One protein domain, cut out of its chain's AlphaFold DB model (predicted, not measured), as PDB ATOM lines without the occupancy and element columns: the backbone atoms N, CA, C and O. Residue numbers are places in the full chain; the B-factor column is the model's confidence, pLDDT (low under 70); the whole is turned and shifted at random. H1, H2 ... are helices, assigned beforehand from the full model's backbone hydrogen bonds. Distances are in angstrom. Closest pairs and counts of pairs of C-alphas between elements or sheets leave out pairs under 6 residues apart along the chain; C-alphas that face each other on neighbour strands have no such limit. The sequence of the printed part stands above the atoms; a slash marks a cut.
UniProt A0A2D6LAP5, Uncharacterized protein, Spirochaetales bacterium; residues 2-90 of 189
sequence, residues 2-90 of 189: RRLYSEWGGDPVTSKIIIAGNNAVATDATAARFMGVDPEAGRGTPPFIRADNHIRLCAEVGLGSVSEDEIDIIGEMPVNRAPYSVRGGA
ATOM      1  N   ARG A   2     -70.712 -76.873  49.570       39.47
ATOM      2  CA  ARG A   2     -71.823 -77.485  50.318       39.47
ATOM      3  C   ARG A   2     -72.187 -76.521  51.450       39.47
ATOM      4  O   ARG A   2     -71.329 -76.239  52.279       39.47
ATOM      5  N   ARG A   3     -73.416 -75.993  51.464       45.97
ATOM      6  CA  ARG A   3     -73.958 -75.348  52.667       45.97
ATOM      7  C   ARG A   3     -74.008 -76.426  53.744       45.97
ATOM      8  O   ARG A   3     -74.730 -77.406  53.581       45.97
ATOM      9  N   LEU A   4     -73.198 -76.276  54.787       51.31
ATOM     10  CA  LEU A   4     -73.430 -76.995  56.031       51.31
ATOM     11  C   LEU A   4     -74.794 -76.510  56.528       51.31
ATOM     12  O   LEU A   4     -75.010 -75.305  56.647       51.31
ATOM     13  N   TYR A   5     -75.741 -77.430  56.677       47.69
ATOM     14  CA  TYR A   5     -77.052 -77.120  57.233       47.69
ATOM     15  C   TYR A   5     -76.831 -76.590  58.656       47.69
ATOM     16  O   TYR A   5     -76.252 -77.291  59.481       47.69
ATOM     17  N   SER A   6     -77.245 -75.353  58.933       58.06
ATOM     18  CA  SER A   6     -77.433 -74.868  60.297       58.06
ATOM     19  C   SER A   6     -78.928 -74.664  60.504       58.06
ATOM     20  O   SER A   6     -79.566 -73.913  59.767       58.06
ATOM     21  N   GLU A   7     -79.502 -75.355  61.488       56.91
ATOM     22  CA  GLU A   7     -80.936 -75.267  61.820       56.91
ATOM     23  C   GLU A   7     -81.349 -73.837  62.228       56.91
ATOM     24  O   GLU A   7     -82.512 -73.454  62.132       56.91
ATOM     25  N   TRP A   8     -80.367 -73.017  62.608       62.81
ATOM     26  CA  TRP A   8     -80.499 -71.646  63.111       62.81
ATOM     27  C   TRP A   8     -80.013 -70.574  62.114       62.81
ATOM     28  O   TRP A   8     -79.993 -69.384  62.432       62.81
ATOM     29  N   GLY A   9     -79.563 -70.968  60.915       67.44
ATOM     30  CA  GLY A   9     -79.110 -70.045  59.863       67.44
ATOM     31  C   GLY A   9     -77.821 -69.263  60.163       67.44
ATOM     32  O   GLY A   9     -77.412 -68.443  59.343       67.44
ATOM     33  N   GLY A  10     -77.182 -69.493  61.314       72.75
ATOM     34  CA  GLY A  10     -75.899 -68.898  61.691       72.75
ATOM     35  C   GLY A  10     -74.701 -69.557  61.002       72.75
ATOM     36  O   GLY A  10     -74.803 -70.676  60.482       72.75
ATOM     37  N   ASP A  11     -73.563 -68.860  61.019       75.44
ATOM     38  CA  ASP A  11     -72.286 -69.402  60.554       75.44
ATOM     39  C   ASP A  11     -71.692 -70.324  61.640       75.44
ATOM     40  O   ASP A  11     -71.673 -69.946  62.813       75.44
ATOM     41  N   PRO A  12     -71.227 -71.542  61.303       75.31
ATOM     42  CA  PRO A  12     -70.653 -72.450  62.291       75.31
ATOM     43  C   PRO A  12     -69.353 -71.881  62.871       75.31
ATOM     44  O   PRO A  12     -68.497 -71.379  62.140       75.31
ATOM     45  N   VAL A  13     -69.176 -72.022  64.185       76.62
ATOM     46  CA  VAL A  13     -68.006 -71.527  64.923       76.62
ATOM     47  C   VAL A  13     -67.311 -72.691  65.629       76.62
ATOM     48  O   VAL A  13     -67.958 -73.612  66.116       76.62
ATOM     49  N   THR A  14     -65.975 -72.675  65.676       79.00
ATOM     50  CA  THR A  14     -65.187 -73.641  66.460       79.00
ATOM     51  C   THR A  14     -64.765 -73.011  67.784       79.00
ATOM     52  O   THR A  14     -63.911 -72.124  67.785       79.00
ATOM     53  N   SER A  15     -65.311 -73.493  68.902       75.81
ATOM     54  CA  SER A  15     -65.094 -72.900  70.233       75.81
ATOM     55  C   SER A  15     -63.679 -73.109  70.792       75.81
ATOM     56  O   SER A  15     -63.195 -72.264  71.535       75.81
ATOM     57  N   LYS A  16     -62.997 -74.210  70.425       84.75
ATOM     58  CA  LYS A  16     -61.634 -74.585  70.887       84.75
ATOM     59  C   LYS A  16     -61.428 -74.542  72.415       84.75
ATOM     60  O   LYS A  16     -60.297 -74.408  72.874       84.75
ATOM     61  N   ILE A  17     -62.501 -74.683  73.184       86.88
ATOM     62  CA  ILE A  17     -62.503 -74.675  74.646       86.88
ATOM     63  C   ILE A  17     -63.331 -75.852  75.154       86.88
ATOM     64  O   ILE A  17     -64.284 -76.273  74.497       86.88
ATOM     65  N   ILE A  18     -62.952 -76.371  76.319       90.69
ATOM     66  CA  ILE A  18     -63.767 -77.284  77.115       90.69
ATOM     67  C   ILE A  18     -64.151 -76.525  78.378       90.69
ATOM     68  O   ILE A  18     -63.282 -75.988  79.061       90.69
ATOM     69  N   ILE A  19     -65.445 -76.494  78.671       92.88
ATOM     70  CA  ILE A  19     -65.988 -75.974  79.922       92.88
ATOM     71  C   ILE A  19     -66.521 -77.189  80.673       92.88
ATOM     72  O   ILE A  19     -67.263 -77.991  80.108       92.88
ATOM     73  N   ALA A  20     -66.085 -77.362  81.914       95.69
ATOM     74  CA  ALA A  20     -66.484 -78.472  82.762       95.69
ATOM     75  C   ALA A  20     -66.623 -77.972  84.197       95.69
ATOM     76  O   ALA A  20     -65.797 -77.190  84.664       95.69
ATOM     77  N   GLY A  21     -67.649 -78.449  84.893       96.19
ATOM     78  CA  GLY A  21     -67.930 -78.069  86.269       96.19
ATOM     79  C   GLY A  21     -68.647 -79.180  87.028       96.19
ATOM     80  O   GLY A  21     -69.043 -80.200  86.466       96.19
ATOM     81  N   ASN A  22     -68.786 -78.983  88.338       96.88
ATOM     82  CA  ASN A  22     -69.489 -79.893  89.249       96.88
ATOM     83  C   ASN A  22     -70.982 -79.547  89.416       96.88
ATOM     84  O   ASN A  22     -71.708 -80.287  90.076       96.88
ATOM     85  N   ASN A  23     -71.440 -78.445  88.817       97.88
ATOM     86  CA  ASN A  23     -72.839 -78.046  88.751       97.88
ATOM     87  C   ASN A  23     -73.222 -77.781  87.288       97.88
ATOM     88  O   ASN A  23     -72.580 -76.972  86.614       97.88
ATOM     89  N   ALA A  24     -74.257 -78.465  86.796       97.75
ATOM     90  CA  ALA A  24     -74.668 -78.385  85.394       97.75
ATOM     91  C   ALA A  24     -75.188 -76.991  85.008       97.75
ATOM     92  O   ALA A  24     -74.791 -76.470  83.974       97.75
ATOM     93  N   VAL A  25     -76.000 -76.355  85.863       98.25
ATOM     94  CA  VAL A  25     -76.570 -75.023  85.593       98.25
ATOM     95  C   VAL A  25     -75.470 -73.972  85.496       98.25
ATOM     96  O   VAL A  25     -75.434 -73.222  84.528       98.25
ATOM     97  N   ALA A  26     -74.533 -73.965  86.449       98.06
ATOM     98  CA  ALA A  26     -73.395 -73.051  86.426       98.06
ATOM     99  C   ALA A  26     -72.512 -73.273  85.186       98.06
ATOM    100  O   ALA A  26     -72.124 -72.319  84.517       98.06
ATOM    101  N   THR A  27     -72.246 -74.538  84.840       97.19
ATOM    102  CA  THR A  27     -71.452 -74.908  83.655       97.19
ATOM    103  C   THR A  27     -72.113 -74.407  82.368       97.19
ATOM    104  O   THR A  27     -71.453 -73.767  81.546       97.19
ATOM    105  N   ASP A  28     -73.417 -74.645  82.211       96.75
ATOM    106  CA  ASP A  28     -74.187 -74.205  81.047       96.75
ATOM    107  C   ASP A  28     -74.318 -72.678  81.002       96.75
ATOM    108  O   ASP A  28     -74.213 -72.092  79.925       96.75
ATOM    109  N   ALA A  29     -74.468 -72.008  82.149       97.06
ATOM    110  CA  ALA A  29     -74.506 -70.550  82.234       97.06
ATOM    111  C   ALA A  29     -73.176 -69.917  81.798       97.06
ATOM    112  O   ALA A  29     -73.168 -68.969  81.007       97.06
ATOM    113  N   THR A  30     -72.039 -70.461  82.247       95.06
ATOM    114  CA  THR A  30     -70.708 -70.038  81.789       95.06
ATOM    115  C   THR A  30     -70.535 -70.281  80.289       95.06
ATOM    116  O   THR A  30     -70.048 -69.403  79.575       95.06
ATOM    117  N   ALA A  31     -70.974 -71.436  79.777       92.81
ATOM    118  CA  ALA A  31     -70.913 -71.741  78.350       92.81
ATOM    119  C   ALA A  31     -71.799 -70.809  77.509       92.81
ATOM    120  O   ALA A  31     -71.358 -70.322  76.466       92.81
ATOM    121  N   ALA A  32     -73.015 -70.512  77.969       92.88
ATOM    122  CA  ALA A  32     -73.923 -69.565  77.333       92.88
ATOM    123  C   ALA A  32     -73.285 -68.172  77.247       92.88
ATOM    124  O   ALA A  32     -73.164 -67.635  76.141       92.88
ATOM    125  N   ARG A  33     -72.762 -67.645  78.365       91.88
ATOM    126  CA  ARG A  33     -72.036 -66.362  78.387       91.88
ATOM    127  C   ARG A  33     -70.867 -66.354  77.420       91.88
ATOM    128  O   ARG A  33     -70.728 -65.420  76.632       91.88
ATOM    129  N   PHE A  34     -70.058 -67.414  77.427       89.81
ATOM    130  CA  PHE A  34     -68.936 -67.546  76.503       89.81
ATOM    131  C   PHE A  34     -69.394 -67.502  75.041       89.81
ATOM    132  O   PHE A  34     -68.741 -66.870  74.216       89.81
ATOM    133  N   MET A  35     -70.541 -68.103  74.719       87.25
ATOM    134  CA  MET A  35     -71.151 -68.036  73.389       87.25
ATOM    135  C   MET A  35     -71.810 -66.681  73.081       87.25
ATOM    136  O   MET A  35     -72.242 -66.476  71.951       87.25
ATOM    137  N   GLY A  36     -71.843 -65.728  74.015       87.56
ATOM    138  CA  GLY A  36     -72.514 -64.434  73.846       87.56
ATOM    139  C   GLY A  36     -74.030 -64.501  74.045       87.56
ATOM    140  O   GLY A  36     -74.751 -63.635  73.558       87.56
ATOM    141  N   VAL A  37     -74.509 -65.542  74.725       90.19
ATOM    142  CA  VAL A  37     -75.900 -65.707  75.142       90.19
ATOM    143  C   VAL A  37     -76.009 -65.310  76.608       90.19
ATOM    144  O   VAL A  37     -75.239 -65.781  77.440       90.19
ATOM    145  N   ASP A  38     -76.976 -64.459  76.928       93.19
ATOM    146  CA  ASP A  38     -77.303 -64.129  78.312       93.19
ATOM    147  C   ASP A  38     -78.046 -65.318  78.969       93.19
ATOM    148  O   ASP A  38     -79.140 -65.670  78.517       93.19
ATOM    149  N   PRO A  39     -77.481 -65.976  80.003       96.00
ATOM    150  CA  PRO A  39     -78.121 -67.115  80.662       96.00
ATOM    151  C   PRO A  39     -79.294 -66.714  81.562       96.00
ATOM    152  O   PRO A  39     -80.070 -67.584  81.950       96.00
ATOM    153  N   GLU A  40     -79.462 -65.426  81.866       95.69
ATOM    154  CA  GLU A  40     -80.605 -64.888  82.614       95.69
ATOM    155  C   GLU A  40     -81.734 -64.429  81.686       95.69
ATOM    156  O   GLU A  40     -82.841 -64.108  82.138       95.69
ATOM    157  N   ALA A  41     -81.479 -64.447  80.375       93.06
ATOM    158  CA  ALA A  41     -82.417 -64.000  79.373       93.06
ATOM    159  C   ALA A  41     -83.763 -64.711  79.518       93.06
ATOM    160  O   ALA A  41     -83.852 -65.940  79.586       93.06
ATOM    161  N   GLY A  42     -84.829 -63.916  79.538       90.25
ATOM    162  CA  GLY A  42     -86.183 -64.437  79.493       90.25
ATOM    163  C   GLY A  42     -86.518 -65.051  78.133       90.25
ATOM    164  O   GLY A  42     -85.806 -64.892  77.136       90.25
ATOM    165  N   ARG A  43     -87.677 -65.710  78.091       84.94
ATOM    166  CA  ARG A  43     -88.323 -66.096  76.838       84.94
ATOM    167  C   ARG A  43     -88.386 -64.901  75.890       84.94
ATOM    168  O   ARG A  43     -88.736 -63.787  76.269       84.94
ATOM    169  N   GLY A  44     -88.111 -65.186  74.631       79.62
ATOM    170  CA  GLY A  44     -88.188 -64.248  73.530       79.62
ATOM    171  C   GLY A  44     -86.855 -63.597  73.167       79.62
ATOM    172  O   GLY A  44     -86.700 -63.068  72.069       79.62
ATOM    173  N   THR A  45     -85.854 -63.716  74.030       83.94
ATOM    174  CA  THR A  45     -84.485 -63.318  73.716       83.94
ATOM    175  C   THR A  45     -83.755 -64.476  73.035       83.94
ATOM    176  O   THR A  45     -83.802 -65.590  73.553       83.94
ATOM    177  N   PRO A  46     -83.074 -64.275  71.891       80.31
ATOM    178  CA  PRO A  46     -82.262 -65.321  71.271       80.31
ATOM    179  C   PRO A  46     -81.264 -65.962  72.255       80.31
ATOM    180  O   PRO A  46     -80.611 -65.228  72.993       80.31
ATOM    181  N   PRO A  47     -81.107 -67.304  72.261       83.00
ATOM    182  CA  PRO A  47     -81.746 -68.310  71.398       83.00
ATOM    183  C   PRO A  47     -83.150 -68.759  71.852       83.00
ATOM    184  O   PRO A  47     -83.812 -69.523  71.148       83.00
ATOM    185  N   PHE A  48     -83.641 -68.277  72.992       86.12
ATOM    186  CA  PHE A  48     -84.903 -68.656  73.640       86.12
ATOM    187  C   PHE A  48     -86.141 -68.000  73.002       86.12
ATOM    188  O   PHE A  48     -87.098 -67.618  73.670       86.12
ATOM    189  N   ILE A  49     -86.150 -67.863  71.675       80.38
ATOM    190  CA  ILE A  49     -87.249 -67.239  70.918       80.38
ATOM    191  C   ILE A  49     -88.520 -68.096  70.999       80.38
ATOM    192  O   ILE A  49     -89.630 -67.577  71.095       80.38
ATOM    193  N   ARG A  50     -88.355 -69.422  70.935       78.62
ATOM    194  CA  ARG A  50     -89.456 -70.395  70.803       78.62
ATOM    195  C   ARG A  50     -89.703 -71.228  72.060       78.62
ATOM    196  O   ARG A  50     -90.628 -72.032  72.081       78.62
ATOM    197  N   ALA A  51     -88.893 -71.046  73.095       81.88
ATOM    198  CA  ALA A  51     -88.940 -71.823  74.328       81.88
ATOM    199  C   ALA A  51     -88.554 -70.946  75.521       81.88
ATOM    200  O   ALA A  51     -87.980 -69.874  75.340       81.88
ATOM    201  N   ASP A  52     -88.860 -71.406  76.732       88.81
ATOM    202  CA  ASP A  52     -88.283 -70.804  77.931       88.81
ATOM    203  C   ASP A  52     -86.784 -71.108  78.010       88.81
ATOM    204  O   ASP A  52     -86.297 -72.126  77.504       88.81
ATOM    205  N   ASN A  53     -86.049 -70.216  78.664       93.75
ATOM    206  CA  ASN A  53     -84.649 -70.433  78.974       93.75
ATOM    207  C   ASN A  53     -84.525 -71.500  80.064       93.75
ATOM    208  O   ASN A  53     -84.703 -71.222  81.247       93.75
ATOM    209  N   HIS A  54     -84.220 -72.728  79.655       94.75
ATOM    210  CA  HIS A  54     -84.080 -73.864  80.562       94.75
ATOM    211  C   HIS A  54     -82.960 -73.675  81.596       94.75
ATOM    212  O   HIS A  54     -83.105 -74.157  82.713       94.75
ATOM    213  N   ILE A  55     -81.885 -72.947  81.271       97.25
ATOM    214  CA  ILE A  55     -80.808 -72.644  82.225       97.25
ATOM    215  C   ILE A  55     -81.374 -71.776  83.358       97.25
ATOM    216  O   ILE A  55     -81.222 -72.106  84.535       97.25
ATOM    217  N   ARG A  56     -82.116 -70.722  82.995       96.69
ATOM    218  CA  ARG A  56     -82.800 -69.839  83.948       96.69
ATOM    219  C   ARG A  56     -83.855 -70.580  84.769       96.69
ATOM    220  O   ARG A  56     -83.860 -70.442  85.984       96.69
ATOM    221  N   LEU A  57     -84.702 -71.395  84.135       96.38
ATOM    222  CA  LEU A  57     -85.721 -72.194  84.832       96.38
ATOM    223  C   LEU A  57     -85.097 -73.132  85.875       96.38
ATOM    224  O   LEU A  57     -85.594 -73.230  86.993       96.38
ATOM    225  N   CYS A  58     -83.992 -73.803  85.536       97.38
ATOM    226  CA  CYS A  58     -83.266 -74.654  86.479       97.38
ATOM    227  C   CYS A  58     -82.689 -73.853  87.657       97.38
ATOM    228  O   CYS A  58     -82.706 -74.336  88.792       97.38
ATOM    229  N   ALA A  59     -82.201 -72.636  87.411       97.56
ATOM    230  CA  ALA A  59     -81.733 -71.755  88.477       97.56
ATOM    231  C   ALA A  59     -82.872 -71.268  89.384       97.56
ATOM    232  O   ALA A  59     -82.720 -71.273  90.603       97.56
ATOM    233  N   GLU A  60     -84.033 -70.931  88.817       96.44
ATOM    234  CA  GLU A  60     -85.227 -70.509  89.567       96.44
ATOM    235  C   GLU A  60     -85.718 -71.579  90.554       96.44
ATOM    236  O   GLU A  60     -86.233 -71.244  91.619       96.44
ATOM    237  N   VAL A  61     -85.514 -72.865  90.241       97.19
ATOM    238  CA  VAL A  61     -85.833 -73.985  91.148       97.19
ATOM    239  C   VAL A  61     -84.653 -74.414  92.037       97.19
ATOM    240  O   VAL A  61     -84.751 -75.410  92.753       97.19
ATOM    241  N   GLY A  62     -83.537 -73.679  92.013       97.00
ATOM    242  CA  GLY A  62     -82.399 -73.876  92.913       97.00
ATOM    243  C   GLY A  62     -81.419 -74.986  92.520       97.00
ATOM    244  O   GLY A  62     -80.666 -75.454  93.372       97.00
ATOM    245  N   LEU A  63     -81.390 -75.423  91.253       97.88
ATOM    246  CA  LEU A  63     -80.459 -76.473  90.792       97.88
ATOM    247  C   LEU A  63     -79.023 -75.968  90.556       97.88
ATOM    248  O   LEU A  63     -78.101 -76.766  90.375       97.88
ATOM    249  N   GLY A  64     -78.812 -74.658  90.581       97.25
ATOM    250  CA  GLY A  64     -77.510 -74.004  90.491       97.25
ATOM    251  C   GLY A  64     -77.668 -72.536  90.118       97.25
ATOM    252  O   GLY A  64     -78.776 -72.094  89.823       97.25
ATOM    253  N   SER A  65     -76.576 -71.775  90.150       97.56
ATOM    254  CA  SER A  65     -76.637 -70.353  89.822       97.56
ATOM    255  C   SER A  65     -76.461 -70.110  88.329       97.56
ATOM    256  O   SER A  65     -75.678 -70.784  87.660       97.56
ATOM    257  N   VAL A  66     -77.178 -69.108  87.829       97.50
ATOM    258  CA  VAL A  66     -76.863 -68.457  86.558       97.50
ATOM    259  C   VAL A  66     -76.023 -67.211  86.757       97.50
ATOM    260  O   VAL A  66     -75.475 -66.773  85.765       97.50
ATOM    261  N   SER A  67     -75.882 -66.643  87.958       96.31
ATOM    262  CA  SER A  67     -75.136 -65.398  88.199       96.31
ATOM    263  C   SER A  67     -73.627 -65.626  88.104       96.31
ATOM    264  O   SER A  67     -73.104 -66.552  88.715       96.31
ATOM    265  N   GLU A  68     -72.910 -64.789  87.351       93.62
ATOM    266  CA  GLU A  68     -71.450 -64.912  87.204       93.62
ATOM    267  C   GLU A  68     -70.715 -64.728  88.539       93.62
ATOM    268  O   GLU A  68     -69.777 -65.466  88.821       93.62
ATOM    269  N   ASP A  69     -71.203 -63.826  89.395       95.50
ATOM    270  CA  ASP A  69     -70.611 -63.537  90.709       95.50
ATOM    271  C   ASP A  69     -70.753 -64.698  91.713       95.50
ATOM    272  O   ASP A  69     -70.107 -64.704  92.759       95.50
ATOM    273  N   GLU A  70     -71.601 -65.681  91.410       96.81
ATOM    274  CA  GLU A  70     -71.834 -66.866  92.243       96.81
ATOM    275  C   GLU A  70     -71.160 -68.127  91.676       96.81
ATOM    276  O   GLU A  70     -71.298 -69.213  92.246       96.81
ATOM    277  N   ILE A  71     -70.450 -68.008  90.547       96.69
ATOM    278  CA  ILE A  71     -69.803 -69.127  89.861       96.69
ATOM    279  C   ILE A  71     -68.282 -68.962  89.930       96.69
ATOM    280  O   ILE A  71     -67.699 -68.087  89.295       96.69
ATOM    281  N   ASP A  72     -67.622 -69.881  90.633       95.56
ATOM    282  CA  ASP A  72     -66.160 -69.941  90.688       95.56
ATOM    283  C   ASP A  72     -65.578 -70.476  89.368       95.56
ATOM    284  O   ASP A  72     -65.476 -71.686  89.142       95.56
ATOM    285  N   ILE A  73     -65.166 -69.567  88.482       93.56
ATOM    286  CA  ILE A  73     -64.518 -69.914  87.211       93.56
ATOM    287  C   ILE A  73     -63.004 -70.042  87.416       93.56
ATOM    288  O   ILE A  73     -62.317 -69.080  87.761       93.56
ATOM    289  N   ILE A  74     -62.464 -71.233  87.143       93.69
ATOM    290  CA  ILE A  74     -61.024 -71.509  87.191       93.69
ATOM    291  C   ILE A  74     -60.483 -71.682  85.770       93.69
ATOM    292  O   ILE A  74     -60.952 -72.533  85.015       93.69
ATOM    293  N   GLY A  75     -59.438 -70.923  85.435       89.31
ATOM    294  CA  GLY A  75     -58.742 -70.992  84.147       89.31
ATOM    295  C   GLY A  75     -58.932 -69.741  83.289       89.31
ATOM    296  O   GLY A  75     -59.614 -68.794  83.670       89.31
ATOM    297  N   GLU A  76     -58.285 -69.723  82.126       83.94
ATOM    298  CA  GLU A  76     -58.382 -68.601  81.194       83.94
ATOM    299  C   GLU A  76     -59.661 -68.702  80.359       83.94
ATOM    300  O   GLU A  76     -59.874 -69.690  79.653       83.94
ATOM    301  N   MET A  77     -60.482 -67.650  80.385       82.12
ATOM    302  CA  MET A  77     -61.570 -67.474  79.426       82.12
ATOM    303  C   MET A  77     -61.062 -66.673  78.220       82.12
ATOM    304  O   MET A  77     -60.729 -65.493  78.361       82.12
ATOM    305  N   PRO A  78     -60.968 -67.278  77.021       80.44
ATOM    306  CA  PRO A  78     -60.544 -66.551  75.842       80.44
ATOM    307  C   PRO A  78     -61.611 -65.530  75.435       80.44
ATOM    308  O   PRO A  78     -62.806 -65.727  75.642       80.44
ATOM    309  N   VAL A  79     -61.184 -64.443  74.791       78.62
ATOM    310  CA  VAL A  79     -62.118 -63.467  74.215       78.62
ATOM    311  C   VAL A  79     -62.987 -64.163  73.168       78.62
ATOM    312  O   VAL A  79     -62.460 -64.743  72.212       78.62
ATOM    313  N   ASN A  80     -64.308 -64.062  73.314       74.56
ATOM    314  CA  ASN A  80     -65.244 -64.517  72.295       74.56
ATOM    315  C   ASN A  80     -65.073 -63.670  71.020       74.56
ATOM    316  O   ASN A  80     -65.304 -62.462  71.021       74.56
ATOM    317  N   ARG A  81     -64.641 -64.302  69.923       66.75
ATOM    318  CA  ARG A  81     -64.405 -63.638  68.625       66.75
ATOM    319  C   ARG A  81     -65.527 -63.847  67.610       66.75
ATOM    320  O   ARG A  81     -65.463 -63.275  66.526       66.75
ATOM    321  N   ALA A  82     -66.508 -64.683  67.927       66.88
ATOM    322  CA  ALA A  82     -67.612 -65.022  67.039       66.88
ATOM    323  C   ALA A  82     -68.817 -65.445  67.895       66.88
ATOM    324  O   ALA A  82     -69.065 -66.644  68.048       66.88
ATOM    325  N   PRO A  83     -69.529 -64.474  68.498       72.81
ATOM    326  CA  PRO A  83     -70.688 -64.772  69.321       72.81
ATOM    327  C   PRO A  83     -71.782 -65.449  68.504       72.81
ATOM    328  O   PRO A  83     -71.860 -65.322  67.277       72.81
ATOM    329  N   TYR A  84     -72.635 -66.169  69.222       72.44
ATOM    330  CA  TYR A  84     -73.825 -66.791  68.686       72.44
ATOM    331  C   TYR A  84     -74.634 -65.768  67.885       72.44
ATOM    332  O   TYR A  84     -74.928 -64.665  68.346       72.44
ATOM    333  N   SER A  85     -74.977 -66.140  66.656       70.81
ATOM    334  CA  SER A  85     -75.804 -65.330  65.770       70.81
ATOM    335  C   SER A  85     -76.854 -66.212  65.111       70.81
ATOM    336  O   SER A  85     -76.564 -67.319  64.653       70.81
ATOM    337  N   VAL A  86     -78.087 -65.712  65.066       69.44
ATOM    338  CA  VAL A  86     -79.213 -66.371  64.396       69.44
ATOM    339  C   VAL A  86     -79.590 -65.542  63.183       69.44
ATOM    340  O   VAL A  86     -79.749 -64.324  63.284       69.44
ATOM    341  N   ARG A  87     -79.758 -66.190  62.026       61.25
ATOM    342  CA  ARG A  87     -80.362 -65.549  60.849       61.25
ATOM    343  C   ARG A  87     -81.842 -65.934  60.798       61.25
ATOM    344  O   ARG A  87     -82.206 -66.876  60.104       61.25
ATOM    345  N   GLY A  88     -82.674 -65.221  61.559       60.94
ATOM    346  CA  GLY A  88     -84.136 -65.394  61.594       60.94
ATOM    347  C   GLY A  88     -84.697 -65.610  63.001       60.94
ATOM    348  O   GLY A  88     -83.951 -65.851  63.945       60.94
ATOM    349  N   GLY A  89     -86.017 -65.522  63.157       57.88
ATOM    350  CA  GLY A  89     -86.692 -65.705  64.447       57.88
ATOM    351  C   GLY A  89     -86.862 -64.429  65.275       57.88
ATOM    352  O   GLY A  89     -87.299 -64.504  66.414       57.88
ATOM    353  N   ALA A  90     -86.525 -63.263  64.726       56.88
ATOM    354  CA  ALA A  90     -86.776 -61.960  65.346       56.88
ATOM    355  C   ALA A  90     -87.922 -61.202  64.649       56.88
ATOM    356  O   ALA A  90     -88.073 -59.993  64.825       56.88
TER     357      ALA A  90
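AT A GLANCE: This is residues 2 to 90 of the 189 residues of an uncharacterized protein of Spirochaetales bacterium (UniProt A0A2D6LAP5). There is little regular structure here: two short helices, H1 and H2, meet at a steep angle amid long loops. The stretches before H1 and after H2 arch past the side of H1 away from H2, and residues 35 to 53 loop out between the helices along the chain. Of 89 printed residues, 18 are in named elements, H1 then H2, with no named strand; the class is all helix. The whole is compact, with a radius of gyration of the C-alphas of 13.9 A and spans of 41 by 29 by 16 A.

HOW THE PARTS SIT: H1, residues 24 to 34, and H2, residues 54 to 60, touch; their closest C-alphas, of Val 25 and Ile 55, are 5.9 A apart. They run opposite ways at a steep tilt of 58 degrees. In H1 and H2 every O i to N i+4 pair is within hydrogen-bond range.

IN THESE COORDINATES: H1 is 15.1 A long from C-alpha 24 at (-74.668, -78.385, 85.394). H2 is 9.7 A long, ending at C-alpha 60, (-85.227, -70.509, 89.567).

THE WHOLE: The C-alphas farthest apart, of Arg 2 and Gly 62, are 44.0 A apart. The printed part has no cut, and H1 to H2 is a long link. Residues 2 to 9, 81 to 82 and 86 to 90 have pLDDT under 70.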